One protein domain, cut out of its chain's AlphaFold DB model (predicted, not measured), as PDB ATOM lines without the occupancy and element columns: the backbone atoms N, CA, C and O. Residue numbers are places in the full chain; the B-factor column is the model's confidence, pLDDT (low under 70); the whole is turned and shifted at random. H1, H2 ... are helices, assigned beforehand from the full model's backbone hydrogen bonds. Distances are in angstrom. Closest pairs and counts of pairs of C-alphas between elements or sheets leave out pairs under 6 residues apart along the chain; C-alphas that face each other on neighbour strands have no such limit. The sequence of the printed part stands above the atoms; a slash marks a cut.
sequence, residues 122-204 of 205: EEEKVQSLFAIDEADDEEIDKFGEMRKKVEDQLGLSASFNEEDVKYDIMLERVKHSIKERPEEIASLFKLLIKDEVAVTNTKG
ATOM      1  N   GLU A 122      -2.940 -32.674  -5.231       55.25
ATOM      2  CA  GLU A 122      -2.068 -33.824  -4.950       55.25
ATOM      3  C   GLU A 122      -1.042 -34.064  -6.068       55.25
ATOM      4  O   GLU A 122       0.115 -34.343  -5.777       55.25
ATOM      5  N   GLU A 123      -1.398 -33.882  -7.343       53.72
ATOM      6  CA  GLU A 123      -0.467 -34.142  -8.456       53.72
ATOM      7  C   GLU A 123       0.661 -33.091  -8.533       53.72
ATOM      8  O   GLU A 123       1.825 -33.443  -8.732       53.72
ATOM      9  N   GLU A 124       0.348 -31.812  -8.290       56.06
ATOM     10  CA  GLU A 124       1.317 -30.703  -8.350       56.06
ATOM     11  C   GLU A 124       2.245 -30.671  -7.111       56.06
ATOM     12  O   GLU A 124       3.445 -30.385  -7.213       56.06
ATOM     13  N   LYS A 125       1.734 -31.050  -5.926       56.59
ATOM     14  CA  LYS A 125       2.552 -31.183  -4.701       56.59
ATOM     15  C   LYS A 125       3.483 -32.385  -4.749       56.59
ATOM     16  O   LYS A 125       4.613 -32.298  -4.278       56.59
ATOM     17  N   VAL A 126       3.037 -33.499  -5.318       56.53
ATOM     18  CA  VAL A 126       3.852 -34.714  -5.361       56.53
ATOM     19  C   VAL A 126       4.954 -34.600  -6.425       56.53
ATOM     20  O   VAL A 126       6.076 -35.032  -6.170       56.53
ATOM     21  N   GLN A 127       4.704 -33.935  -7.561       56.31
ATOM     22  CA  GLN A 127       5.772 -33.615  -8.521       56.31
ATOM     23  C   GLN A 127       6.815 -32.648  -7.953       56.31
ATOM     24  O   GLN A 127       7.999 -32.863  -8.174       56.31
ATOM     25  N   SER A 128       6.413 -31.628  -7.191       57.72
ATOM     26  CA  SER A 128       7.365 -30.671  -6.597       57.72
ATOM     27  C   SER A 128       8.183 -31.243  -5.434       57.72
ATOM     28  O   SER A 128       9.279 -30.756  -5.181       57.72
ATOM     29  N   LEU A 129       7.711 -32.296  -4.755       56.56
ATOM     30  CA  LEU A 129       8.488 -32.992  -3.720       56.56
ATOM     31  C   LEU A 129       9.565 -33.940  -4.276       56.56
ATOM     32  O   LEU A 129      10.522 -34.239  -3.565       56.56
ATOM     33  N   PHE A 130       9.408 -34.414  -5.517       53.75
ATOM     34  CA  PHE A 130      10.364 -35.296  -6.206       53.75
ATOM     35  C   PHE A 130      11.040 -34.641  -7.414       53.75
ATOM     36  O   PHE A 130      11.816 -35.302  -8.104       53.75
ATOM     37  N   ALA A 131      10.768 -33.360  -7.672       53.78
ATOM     38  CA  ALA A 131      11.516 -32.569  -8.632       53.78
ATOM     39  C   ALA A 131      12.945 -32.425  -8.102       53.78
ATOM     40  O   ALA A 131      13.226 -31.616  -7.222       53.78
ATOM     41  N   ILE A 132      13.828 -33.282  -8.607       54.41
ATOM     42  CA  ILE A 132      15.270 -33.122  -8.480       54.41
ATOM     43  C   ILE A 132      15.601 -31.880  -9.308       54.41
ATOM     44  O   ILE A 132      15.675 -31.950 -10.535       54.41
ATOM     45  N   ASP A 133      15.693 -30.724  -8.654       53.44
ATOM     46  CA  ASP A 133      16.288 -29.541  -9.271       53.44
ATOM     47  C   ASP A 133      17.771 -29.845  -9.536       53.44
ATOM     48  O   ASP A 133      18.426 -30.500  -8.725       53.44
ATOM     49  N   GLU A 134      18.338 -29.327 -10.631       53.22
ATOM     50  CA  GLU A 134      19.777 -29.458 -10.951       53.22
ATOM     51  C   GLU A 134      20.694 -28.989  -9.793       53.22
ATOM     52  O   GLU A 134      21.859 -29.373  -9.709       53.22
ATOM     53  N   ALA A 135      20.155 -28.197  -8.857       53.78
ATOM     54  CA  ALA A 135      20.820 -27.773  -7.627       53.78
ATOM     55  C   ALA A 135      21.039 -28.905  -6.598       53.78
ATOM     56  O   ALA A 135      22.030 -28.864  -5.867       53.78
ATOM     57  N   ASP A 136      20.159 -29.911  -6.542       61.22
ATOM     58  CA  ASP A 136      20.256 -31.035  -5.597       61.22
ATOM     59  C   ASP A 136      21.328 -32.049  -6.033       61.22
ATOM     60  O   ASP A 136      22.022 -32.620  -5.187       61.22
ATOM     61  N   ASP A 137      21.524 -32.233  -7.342       62.19
ATOM     62  CA  ASP A 137      22.593 -33.079  -7.886       62.19
ATOM     63  C   ASP A 137      23.984 -32.494  -7.579       62.19
ATOM     64  O   ASP A 137      24.888 -33.223  -7.160       62.19
ATOM     65  N   GLU A 138      24.144 -31.167  -7.670       62.81
ATOM     66  CA  GLU A 138      25.374 -30.491  -7.241       62.81
ATOM     67  C   GLU A 138      25.652 -30.647  -5.737       62.81
ATOM     68  O   GLU A 138      26.816 -30.681  -5.320       62.81
ATOM     69  N   GLU A 139      24.612 -30.683  -4.898       66.69
ATOM     70  CA  GLU A 139      24.768 -30.863  -3.452       66.69
ATOM     71  C   GLU A 139      25.179 -32.302  -3.111       66.69
ATOM     72  O   GLU A 139      26.068 -32.505  -2.277       66.69
ATOM     73  N   ILE A 140      24.610 -33.294  -3.805       67.00
ATOM     74  CA  ILE A 140      24.993 -34.707  -3.680       67.00
ATOM     75  C   ILE A 140      26.462 -34.905  -4.071       67.00
ATOM     76  O   ILE A 140      27.211 -35.545  -3.326       67.00
ATOM     77  N   ASP A 141      26.902 -34.310  -5.180       71.75
ATOM     78  CA  ASP A 141      28.289 -34.422  -5.634       71.75
ATOM     79  C   ASP A 141      29.258 -33.725  -4.651       71.75
ATOM     80  O   ASP A 141      30.268 -34.310  -4.245       71.75
ATOM     81  N   LYS A 142      28.910 -32.534  -4.132       74.88
ATOM     82  CA  LYS A 142      29.693 -31.846  -3.079       74.88
ATOM     83  C   LYS A 142      29.774 -32.657  -1.783       74.88
ATOM     84  O   LYS A 142      30.812 -32.654  -1.113       74.88
ATOM     85  N   PHE A 143      28.701 -33.346  -1.401       68.88
ATOM     86  CA  PHE A 143      28.681 -34.187  -0.205       68.88
ATOM     87  C   PHE A 143      29.532 -35.453  -0.378       68.88
ATOM     88  O   PHE A 143      30.268 -35.827   0.542       68.88
ATOM     89  N   GLY A 144      29.510 -36.057  -1.570       74.25
ATOM     90  CA  GLY A 144      30.417 -37.139  -1.960       74.25
ATOM     91  C   GLY A 144      31.886 -36.717  -1.880       74.25
ATOM     92  O   GLY A 144      32.700 -37.408  -1.263       74.25
ATOM     93  N   GLU A 145      32.226 -35.528  -2.391       74.94
ATOM     94  CA  GLU A 145      33.581 -34.974  -2.290       74.94
ATOM     95  C   GLU A 145      34.016 -34.692  -0.843       74.94
ATOM     96  O   GLU A 145      35.186 -34.880  -0.491       74.94
ATOM     97  N   MET A 146      33.102 -34.236   0.017       74.06
ATOM     98  CA  MET A 146      33.392 -34.022   1.439       74.06
ATOM     99  C   MET A 146      33.662 -35.341   2.169       74.06
ATOM    100  O   MET A 146      34.632 -35.425   2.922       74.06
ATOM    101  N   ARG A 147      32.868 -36.389   1.911       70.69
ATOM    102  CA  ARG A 147      33.104 -37.754   2.422       70.69
ATOM    103  C   ARG A 147      34.463 -38.298   1.978       70.69
ATOM    104  O   ARG A 147      35.234 -38.739   2.826       70.69
ATOM    105  N   LYS A 148      34.787 -38.150   0.690       71.81
ATOM    106  CA  LYS A 148      36.076 -38.530   0.090       71.81
ATOM    107  C   LYS A 148      37.261 -37.873   0.806       71.81
ATOM    108  O   LYS A 148      38.191 -38.552   1.228       71.81
ATOM    109  N   LYS A 149      37.186 -36.556   1.050       73.25
ATOM    110  CA  LYS A 149      38.225 -35.803   1.783       73.25
ATOM    111  C   LYS A 149      38.386 -36.253   3.235       73.25
ATOM    112  O   LYS A 149      39.497 -36.205   3.761       73.25
ATOM    113  N   VAL A 150      37.300 -36.650   3.898       72.94
ATOM    114  CA  VAL A 150      37.347 -37.160   5.277       72.94
ATOM    115  C   VAL A 150      37.985 -38.552   5.317       72.94
ATOM    116  O   VAL A 150      38.805 -38.808   6.194       72.94
ATOM    117  N   GLU A 151      37.685 -39.431   4.361       66.56
ATOM    118  CA  GLU A 151      38.282 -40.774   4.284       66.56
ATOM    119  C   GLU A 151      39.768 -40.756   3.899       66.56
ATOM    120  O   GLU A 151      40.559 -41.493   4.497       66.56
ATOM    121  N   ASP A 152      40.175 -39.854   3.000       68.06
ATOM    122  CA  ASP A 152      41.583 -39.637   2.647       68.06
ATOM    123  C   ASP A 152      42.415 -39.179   3.859       68.06
ATOM    124  O   ASP A 152      43.562 -39.598   4.030       68.06
ATOM    125  N   GLN A 153      41.834 -38.367   4.751       65.56
ATOM    126  CA  GLN A 153      42.478 -37.966   6.011       65.56
ATOM    127  C   GLN A 153      42.531 -39.091   7.052       65.56
ATOM    128  O   GLN A 153      43.412 -39.086   7.913       65.56
ATOM    129  N   LEU A 154      41.619 -40.062   6.973       68.19
ATOM    130  CA  LEU A 154      41.583 -41.234   7.852       68.19
ATOM    131  C   LEU A 154      42.467 -42.390   7.342       68.19
ATOM    132  O   LEU A 154      42.596 -43.404   8.028       68.19
ATOM    133  N   GLY A 155      43.127 -42.228   6.188       57.84
ATOM    134  CA  GLY A 155      44.122 -43.168   5.660       57.84
ATOM    135  C   GLY A 155      43.540 -44.455   5.065       57.84
ATOM    136  O   GLY A 155      44.262 -45.442   4.926       57.84
ATOM    137  N   LEU A 156      42.252 -44.466   4.709       63.84
ATOM    138  CA  LEU A 156      41.543 -45.624   4.152       63.84
ATOM    139  C   LEU A 156      41.483 -45.543   2.615       63.84
ATOM    140  O   LEU A 156      40.419 -45.542   2.013       63.84
ATOM    141  N   SER A 157      42.636 -45.463   1.951       53.88
ATOM    142  CA  SER A 157      42.735 -45.150   0.512       53.88
ATOM    143  C   SER A 157      42.545 -46.335  -0.452       53.88
ATOM    144  O   SER A 157      42.869 -46.222  -1.634       53.88
ATOM    145  N   ALA A 158      42.057 -47.492   0.005       56.81
ATOM    146  CA  ALA A 158      42.136 -48.720  -0.793       56.81
ATOM    147  C   ALA A 158      40.860 -49.122  -1.557       56.81
ATOM    148  O   ALA A 158      40.946 -50.026  -2.386       56.81
ATOM    149  N   SER A 159      39.688 -48.515  -1.333       57.16
ATOM    150  CA  SER A 159      38.463 -48.896  -2.076       57.16
ATOM    151  C   SER A 159      37.388 -47.802  -2.118       57.16
ATOM    152  O   SER A 159      36.215 -48.080  -1.891       57.16
ATOM    153  N   PHE A 160      37.762 -46.556  -2.415       59.62
ATOM    154  CA  PHE A 160      36.765 -45.515  -2.678       59.62
ATOM    155  C   PHE A 160      36.173 -45.706  -4.084       59.62
ATOM    156  O   PHE A 160      36.824 -45.381  -5.079       59.62
ATOM    157  N   ASN A 161      34.960 -46.255  -4.164       68.94
ATOM    158  CA  ASN A 161      34.157 -46.265  -5.383       68.94
ATOM    159  C   ASN A 161      33.080 -45.179  -5.269       68.94
ATOM    160  O   ASN A 161      32.149 -45.284  -4.474       68.94
ATOM    161  N   GLU A 162      33.240 -44.113  -6.049       67.19
ATOM    162  CA  GLU A 162      32.378 -42.926  -6.019       67.19
ATOM    163  C   GLU A 162      30.924 -43.257  -6.391       67.19
ATOM    164  O   GLU A 162      29.989 -42.688  -5.823       67.19
ATOM    165  N   GLU A 163      30.732 -44.233  -7.284       69.88
ATOM    166  CA  GLU A 163      29.407 -44.695  -7.707       69.88
ATOM    167  C   GLU A 163      28.660 -45.415  -6.575       69.88
ATOM    168  O   GLU A 163      27.467 -45.174  -6.381       69.88
ATOM    169  N   ASP A 164      29.363 -46.225  -5.774       76.38
ATOM    170  CA  ASP A 164      28.763 -46.950  -4.645       76.38
ATOM    171  C   ASP A 164      28.318 -45.976  -3.542       76.38
ATOM    172  O   ASP A 164      27.224 -46.099  -2.991       76.38
ATOM    173  N   VAL A 165      29.120 -44.940  -3.268       75.69
ATOM    174  CA  VAL A 165      28.773 -43.899  -2.284       75.69
ATOM    175  C   VAL A 165      27.564 -43.082  -2.744       75.69
ATOM    176  O   VAL A 165      26.674 -42.791  -1.942       75.69
ATOM    177  N   LYS A 166      27.498 -42.723  -4.032       76.31
ATOM    178  CA  LYS A 166      26.355 -41.992  -4.598       76.31
ATOM    179  C   LYS A 166      25.073 -42.822  -4.521       76.31
ATOM    180  O   LYS A 166      24.032 -42.301  -4.118       76.31
ATOM    181  N   TYR A 167      25.164 -44.115  -4.833       79.94
ATOM    182  CA  TYR A 167      24.054 -45.053  -4.696       79.94
ATOM    183  C   TYR A 167      23.551 -45.143  -3.247       79.94
ATOM    184  O   TYR A 167      22.347 -45.018  -3.010       79.94
ATOM    185  N   ASP A 168      24.452 -45.272  -2.270       80.75
ATOM    186  CA  ASP A 168      24.088 -45.354  -0.851       80.75
ATOM    187  C   ASP A 168      23.402 -44.075  -0.339       80.75
ATOM    188  O   ASP A 168      22.438 -44.146   0.432       80.75
ATOM    189  N   ILE A 169      23.843 -42.896  -0.793       78.44
ATOM    190  CA  ILE A 169      23.218 -41.610  -0.440       78.44
ATOM    191  C   ILE A 169      21.797 -41.519  -1.014       78.44
ATOM    192  O   ILE A 169      20.861 -41.151  -0.295       78.44
ATOM    193  N   MET A 170      21.612 -41.883  -2.287       76.69
ATOM    194  CA  MET A 170      20.289 -41.902  -2.919       76.69
ATOM    195  C   MET A 170      19.354 -42.896  -2.226       76.69
ATOM    196  O   MET A 170      18.196 -42.570  -1.958       76.69
ATOM    197  N   LEU A 171      19.859 -44.081  -1.869       82.94
ATOM    198  CA  LEU A 171      19.102 -45.104  -1.155       82.94
ATOM    199  C   LEU A 171      18.617 -44.595   0.210       82.94
ATOM    200  O   LEU A 171      17.449 -44.783   0.557       82.94
ATOM    201  N   GLU A 172      19.485 -43.942   0.984       80.00
ATOM    202  CA  GLU A 172      19.119 -43.442   2.311       80.00
ATOM    203  C   GLU A 172      18.105 -42.290   2.221       80.00
ATOM    204  O   GLU A 172      17.154 -42.261   3.005       80.00
ATOM    205  N   ARG A 173      18.223 -41.401   1.221       77.50
ATOM    206  CA  ARG A 173      17.241 -40.327   0.981       77.50
ATOM    207  C   ARG A 173      15.883 -40.885   0.549       77.50
ATOM    208  O   ARG A 173      14.867 -40.499   1.120       77.50
ATOM    209  N   VAL A 174      15.849 -41.860  -0.364       82.00
ATOM    210  CA  VAL A 174      14.607 -42.552  -0.763       82.00
ATOM    211  C   VAL A 174      13.965 -43.253   0.434       82.00
ATOM    212  O   VAL A 174      12.764 -43.126   0.673       82.00
ATOM    213  N   LYS A 175      14.761 -43.959   1.242       82.88
ATOM    214  CA  LYS A 175      14.290 -44.631   2.457       82.88
ATOM    215  C   LYS A 175      13.750 -43.645   3.495       82.88
ATOM    216  O   LYS A 175      12.784 -43.970   4.186       82.88
ATOM    217  N   HIS A 176      14.346 -42.460   3.605       81.50
ATOM    218  CA  HIS A 176      13.848 -41.374   4.444       81.50
ATOM    219  C   HIS A 176      12.499 -40.850   3.938       81.50
ATOM    220  O   HIS A 176      11.540 -40.814   4.707       81.50
ATOM    221  N   SER A 177      12.376 -40.557   2.640       78.19
ATOM    222  CA  SER A 177      11.120 -40.103   2.025       78.19
ATOM    223  C   SER A 177       9.984 -41.123   2.175       78.19
ATOM    224  O   SER A 177       8.857 -40.748   2.492       78.19
ATOM    225  N   ILE A 178      10.283 -42.422   2.044       84.75
ATOM    226  CA  ILE A 178       9.317 -43.508   2.291       84.75
ATOM    227  C   ILE A 178       8.843 -43.517   3.750       84.75
ATOM    228  O   ILE A 178       7.670 -43.775   4.016       84.75
ATOM    229  N   LYS A 179       9.740 -43.250   4.707       85.25
ATOM    230  CA  LYS A 179       9.390 -43.210   6.134       85.25
ATOM    231  C   LYS A 179       8.565 -41.985   6.505       85.25
ATOM    232  O   LYS A 179       7.661 -42.114   7.325       85.25
ATOM    233  N   GLU A 180       8.884 -40.821   5.951       82.38
ATOM    234  CA  GLU A 180       8.161 -39.588   6.264       82.38
ATOM    235  C   GLU A 180       6.764 -39.565   5.642       82.38
ATOM    236  O   GLU A 180       5.834 -39.057   6.269       82.38
ATOM    237  N   ARG A 181       6.602 -40.118   4.430       82.31
ATOM    238  CA  ARG A 181       5.354 -40.011   3.655       82.31
ATOM    239  C   ARG A 181       4.980 -41.314   2.927       82.31
ATOM    240  O   ARG A 181       4.995 -41.364   1.698       82.31
ATOM    241  N   PRO A 182       4.603 -42.382   3.654       84.94
ATOM    242  CA  PRO A 182       4.332 -43.688   3.046       84.94
ATOM    243  C   PRO A 182       3.117 -43.692   2.103       84.94
ATOM    244  O   PRO A 182       3.136 -44.377   1.082       84.94
ATOM    245  N   GLU A 183       2.077 -42.915   2.417       82.19
ATOM    246  CA  GLU A 183       0.835 -42.858   1.628       82.19
ATOM    247  C   GLU A 183       1.041 -42.176   0.263       82.19
ATOM    248  O   GLU A 183       0.559 -42.667  -0.757       82.19
ATOM    249  N   GLU A 184       1.814 -41.084   0.224       79.19
ATOM    250  CA  GLU A 184       2.133 -40.347  -1.012       79.19
ATOM    251  C   GLU A 184       3.004 -41.192  -1.960       79.19
ATOM    252  O   GLU A 184       2.790 -41.223  -3.171       79.19
ATOM    253  N   ILE A 185       3.956 -41.955  -1.418       82.44
ATOM    254  CA  ILE A 185       4.773 -42.880  -2.214       82.44
ATOM    255  C   ILE A 185       3.935 -44.045  -2.759       82.44
ATOM    256  O   ILE A 185       4.109 -44.465  -3.905       82.44
ATOM    257  N   ALA A 186       3.009 -44.582  -1.962       84.88
ATOM    258  CA  ALA A 186       2.130 -45.662  -2.398       84.88
ATOM    259  C   ALA A 186       1.197 -45.223  -3.538       84.88
ATOM    260  O   ALA A 186       0.952 -46.002  -4.466       84.88
ATOM    261  N   SER A 187       0.700 -43.981  -3.504       82.62
ATOM    262  CA  SER A 187      -0.120 -43.430  -4.585       82.62
ATOM    263  C   SER A 187       0.694 -43.218  -5.866       82.62
ATOM    264  O   SER A 187       0.213 -43.595  -6.939       82.62
ATOM    265  N   LEU A 188       1.944 -42.750  -5.764       81.44
ATOM    266  CA  LEU A 188       2.882 -42.676  -6.889       81.44
ATOM    267  C   LEU A 188       3.141 -44.041  -7.522       81.44
ATOM    268  O   LEU A 188       2.975 -44.194  -8.730       81.44
ATOM    269  N   PHE A 189       3.489 -45.055  -6.724       84.19
ATOM    270  CA  PHE A 189       3.696 -46.408  -7.245       84.19
ATOM    271  C   PHE A 189       2.435 -46.956  -7.910       84.19
ATOM    272  O   PHE A 189       2.506 -47.558  -8.979       84.19
ATOM    273  N   LYS A 190       1.260 -46.711  -7.325       84.19
ATOM    274  CA  LYS A 190      -0.019 -47.105  -7.920       84.19
ATOM    275  C   LYS A 190      -0.277 -46.397  -9.254       84.19
ATOM    276  O   LYS A 190      -0.810 -47.027 -10.166       84.19
ATOM    277  N   LEU A 191       0.079 -45.118  -9.373       83.81
ATOM    278  CA  LEU A 191      -0.064 -44.338 -10.601       83.81
ATOM    279  C   LEU A 191       0.906 -44.820 -11.685       83.81
ATOM    280  O   LEU A 191       0.466 -45.069 -12.802       83.81
ATOM    281  N   LEU A 192       2.175 -45.050 -11.340       85.94
ATOM    282  CA  LEU A 192       3.192 -45.579 -12.254       85.94
ATOM    283  C   LEU A 192       2.835 -46.978 -12.764       85.94
ATOM    284  O   LEU A 192       2.891 -47.226 -13.964       85.94
ATOM    285  N   ILE A 193       2.381 -47.874 -11.880       88.56
ATOM    286  CA  ILE A 193       1.902 -49.207 -12.279       88.56
ATOM    287  C   ILE A 193       0.691 -49.081 -13.206       88.56
ATOM    288  O   ILE A 193       0.586 -49.797 -14.198       88.56
ATOM    289  N   LYS A 194      -0.245 -48.177 -12.902       83.50
ATOM    290  CA  LYS A 194      -1.426 -47.956 -13.743       83.50
ATOM    291  C   LYS A 194      -1.042 -47.428 -15.129       83.50
ATOM    292  O   LYS A 194      -1.655 -47.857 -16.105       83.50
ATOM    293  N   ASP A 195      -0.058 -46.537 -15.212       83.44
ATOM    294  CA  ASP A 195       0.455 -45.997 -16.474       83.44
ATOM    295  C   ASP A 195       1.193 -47.070 -17.292       83.44
ATOM    296  O   ASP A 195       0.861 -47.294 -18.453       83.44
ATOM    297  N   GLU A 196       2.086 -47.853 -16.679       80.50
ATOM    298  CA  GLU A 196       2.781 -48.958 -17.355       80.50
ATOM    299  C   GLU A 196       1.803 -50.036 -17.860       80.50
ATOM    300  O   GLU A 196       1.901 -50.517 -18.996       80.50
ATOM    301  N   VAL A 197       0.792 -50.384 -17.058       75.94
ATOM    302  CA  VAL A 197      -0.281 -51.305 -17.467       75.94
ATOM    303  C   VAL A 197      -1.114 -50.716 -18.616       75.94
ATOM    304  O   VAL A 197      -1.525 -51.448 -19.517       75.94
ATOM    305  N   ALA A 198      -1.342 -49.401 -18.646       68.69
ATOM    306  CA  ALA A 198      -2.029 -48.744 -19.760       68.69
ATOM    307  C   ALA A 198      -1.175 -48.724 -21.046       68.69
ATOM    308  O   ALA A 198      -1.688 -48.972 -22.142       68.69
ATOM    309  N   VAL A 199       0.135 -48.497 -20.929       68.69
ATOM    310  CA  VAL A 199       1.082 -48.494 -22.056       68.69
ATOM    311  C   VAL A 199       1.288 -49.903 -22.633       68.69
ATOM    312  O   VAL A 199       1.376 -50.074 -23.849       68.69
ATOM    313  N   THR A 200       1.315 -50.941 -21.798       64.19
ATOM    314  CA  THR A 200       1.441 -52.335 -22.268       64.19
ATOM    315  C   THR A 200       0.191 -52.822 -23.006       64.19
ATOM    316  O   THR A 200       0.318 -53.509 -24.020       64.19
ATOM    317  N   ASN A 201      -1.009 -52.396 -22.594       59.94
ATOM    318  CA  ASN A 201      -2.260 -52.747 -23.280       59.94
ATOM    319  C   ASN A 201      -2.425 -52.064 -24.653       59.94
ATOM    320  O   ASN A 201      -3.137 -52.576 -25.513       59.94
ATOM    321  N   THR A 202      -1.771 -50.921 -24.882       57.12
ATOM    322  CA  THR A 202      -1.838 -50.182 -26.159       57.12
ATOM    323  C   THR A 202      -0.792 -50.631 -27.184       57.12
ATOM    324  O   THR A 202      -0.989 -50.421 -28.376       57.12
ATOM    325  N   LYS A 203       0.287 -51.301 -26.756       55.25
ATOM    326  CA  LYS A 203       1.306 -51.897 -27.647       55.25
ATOM    327  C   LYS A 203       1.005 -53.336 -28.084       55.25
ATOM    328  O   LYS A 203       1.741 -53.875 -28.905       55.25
ATOM    329  N   GLY A 204      -0.031 -53.961 -27.524       56.78
ATOM    330  CA  GLY A 204      -0.410 -55.352 -27.788       56.78
ATOM    331  C   GLY A 204      -1.547 -55.548 -28.795       56.78
ATOM    332  O   GLY A 204      -2.060 -56.663 -28.868       56.78
TER     333      GLY A 204
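AT A GLANCE: This is residues 122 to 204 of the 205 residues of the protein "Flagellar M-ring protein FliF" of Helicobacter bizzozeronii CCUG 35545 (UniProt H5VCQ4). An open, elongated loop of helices runs out through H1 and H2, turns at residues 154 to 161 and comes back through H3, after which H4 turns off as an arm whose residues 189 to 202 stick out. H2 and H3 meet at a steep slant through a part of each, and at the far end of the loop H1 comes near H4. The printed part has 83 residues with four named helices, in the order H1, H2, H3, H4, and no named strand; the class is all helix. It is only just extended, close to loose, with a radius of gyration of the C-alphas of 18.0 A. The C-alphas span 55 by 30 by 23 A.

IN THESE COORDINATES: H1 takes residues 122 to 130, 12.6 A from first to last C-alpha, and begins with C-alpha 122 at (-2.068, -33.824, -4.950). H2, residues 134 to 153, is 29.6 A long and ends with C-alpha 153 at (42.478, -37.966, 6.011). H3 takes residues 162 to 180 and measures 27.4 A. H4, residues 182 to 202, is the longest helix by residues at 30.5 A and ends with C-alpha 202 at (-1.838, -50.182, -26.159).

HOW THE PARTS SIT: H2 and H3 touch, H2 with residues 140 to 144 alone and H3 with residues 162 to 169 alone. Their closest C-alphas, those of Gly 144 and Lys 166, are 6.9 A apart. Their lines stand at a steep tilt of 59 degrees, opposite ways. H3 and H4 are close but not clearly touching, with the closest C-alphas, those of Ile 178 and Ile 185, 6.4 A apart. Their lines are only just about perpendicular, at 71 degrees. H1 and H4 are also close but not clearly touching, and their closest C-alphas, those of Val 126 and Glu 184, are 7.3 A apart. Their lines are about perpendicular, at 78 degrees. H1 is apart from H2 and from H3, and H2 is apart from H4. In H1, H3 and H4 every O i to N i+4 pair is within hydrogen-bond range, and in H2 15 of 16 are.

THE WHOLE: The two C-alphas farthest apart, those of Gln 153 and Gly 204, are 57.3 A from each other. The printed part has no cut. The links H1 to H2 and H3 to H4 are tight, and H2 to H3 is a short link of 8 residues. Residues 131 to 139, of which 134 to 139 belong to H2, stand free, and so do residues 189 to 204, of which 189 to 202 belong to H4. The mean pLDDT of the printed part is 70.4, and 40 residues are under 70: residues 122 to 140, residue 143, residues 151 to 163 and residues 198 to 204.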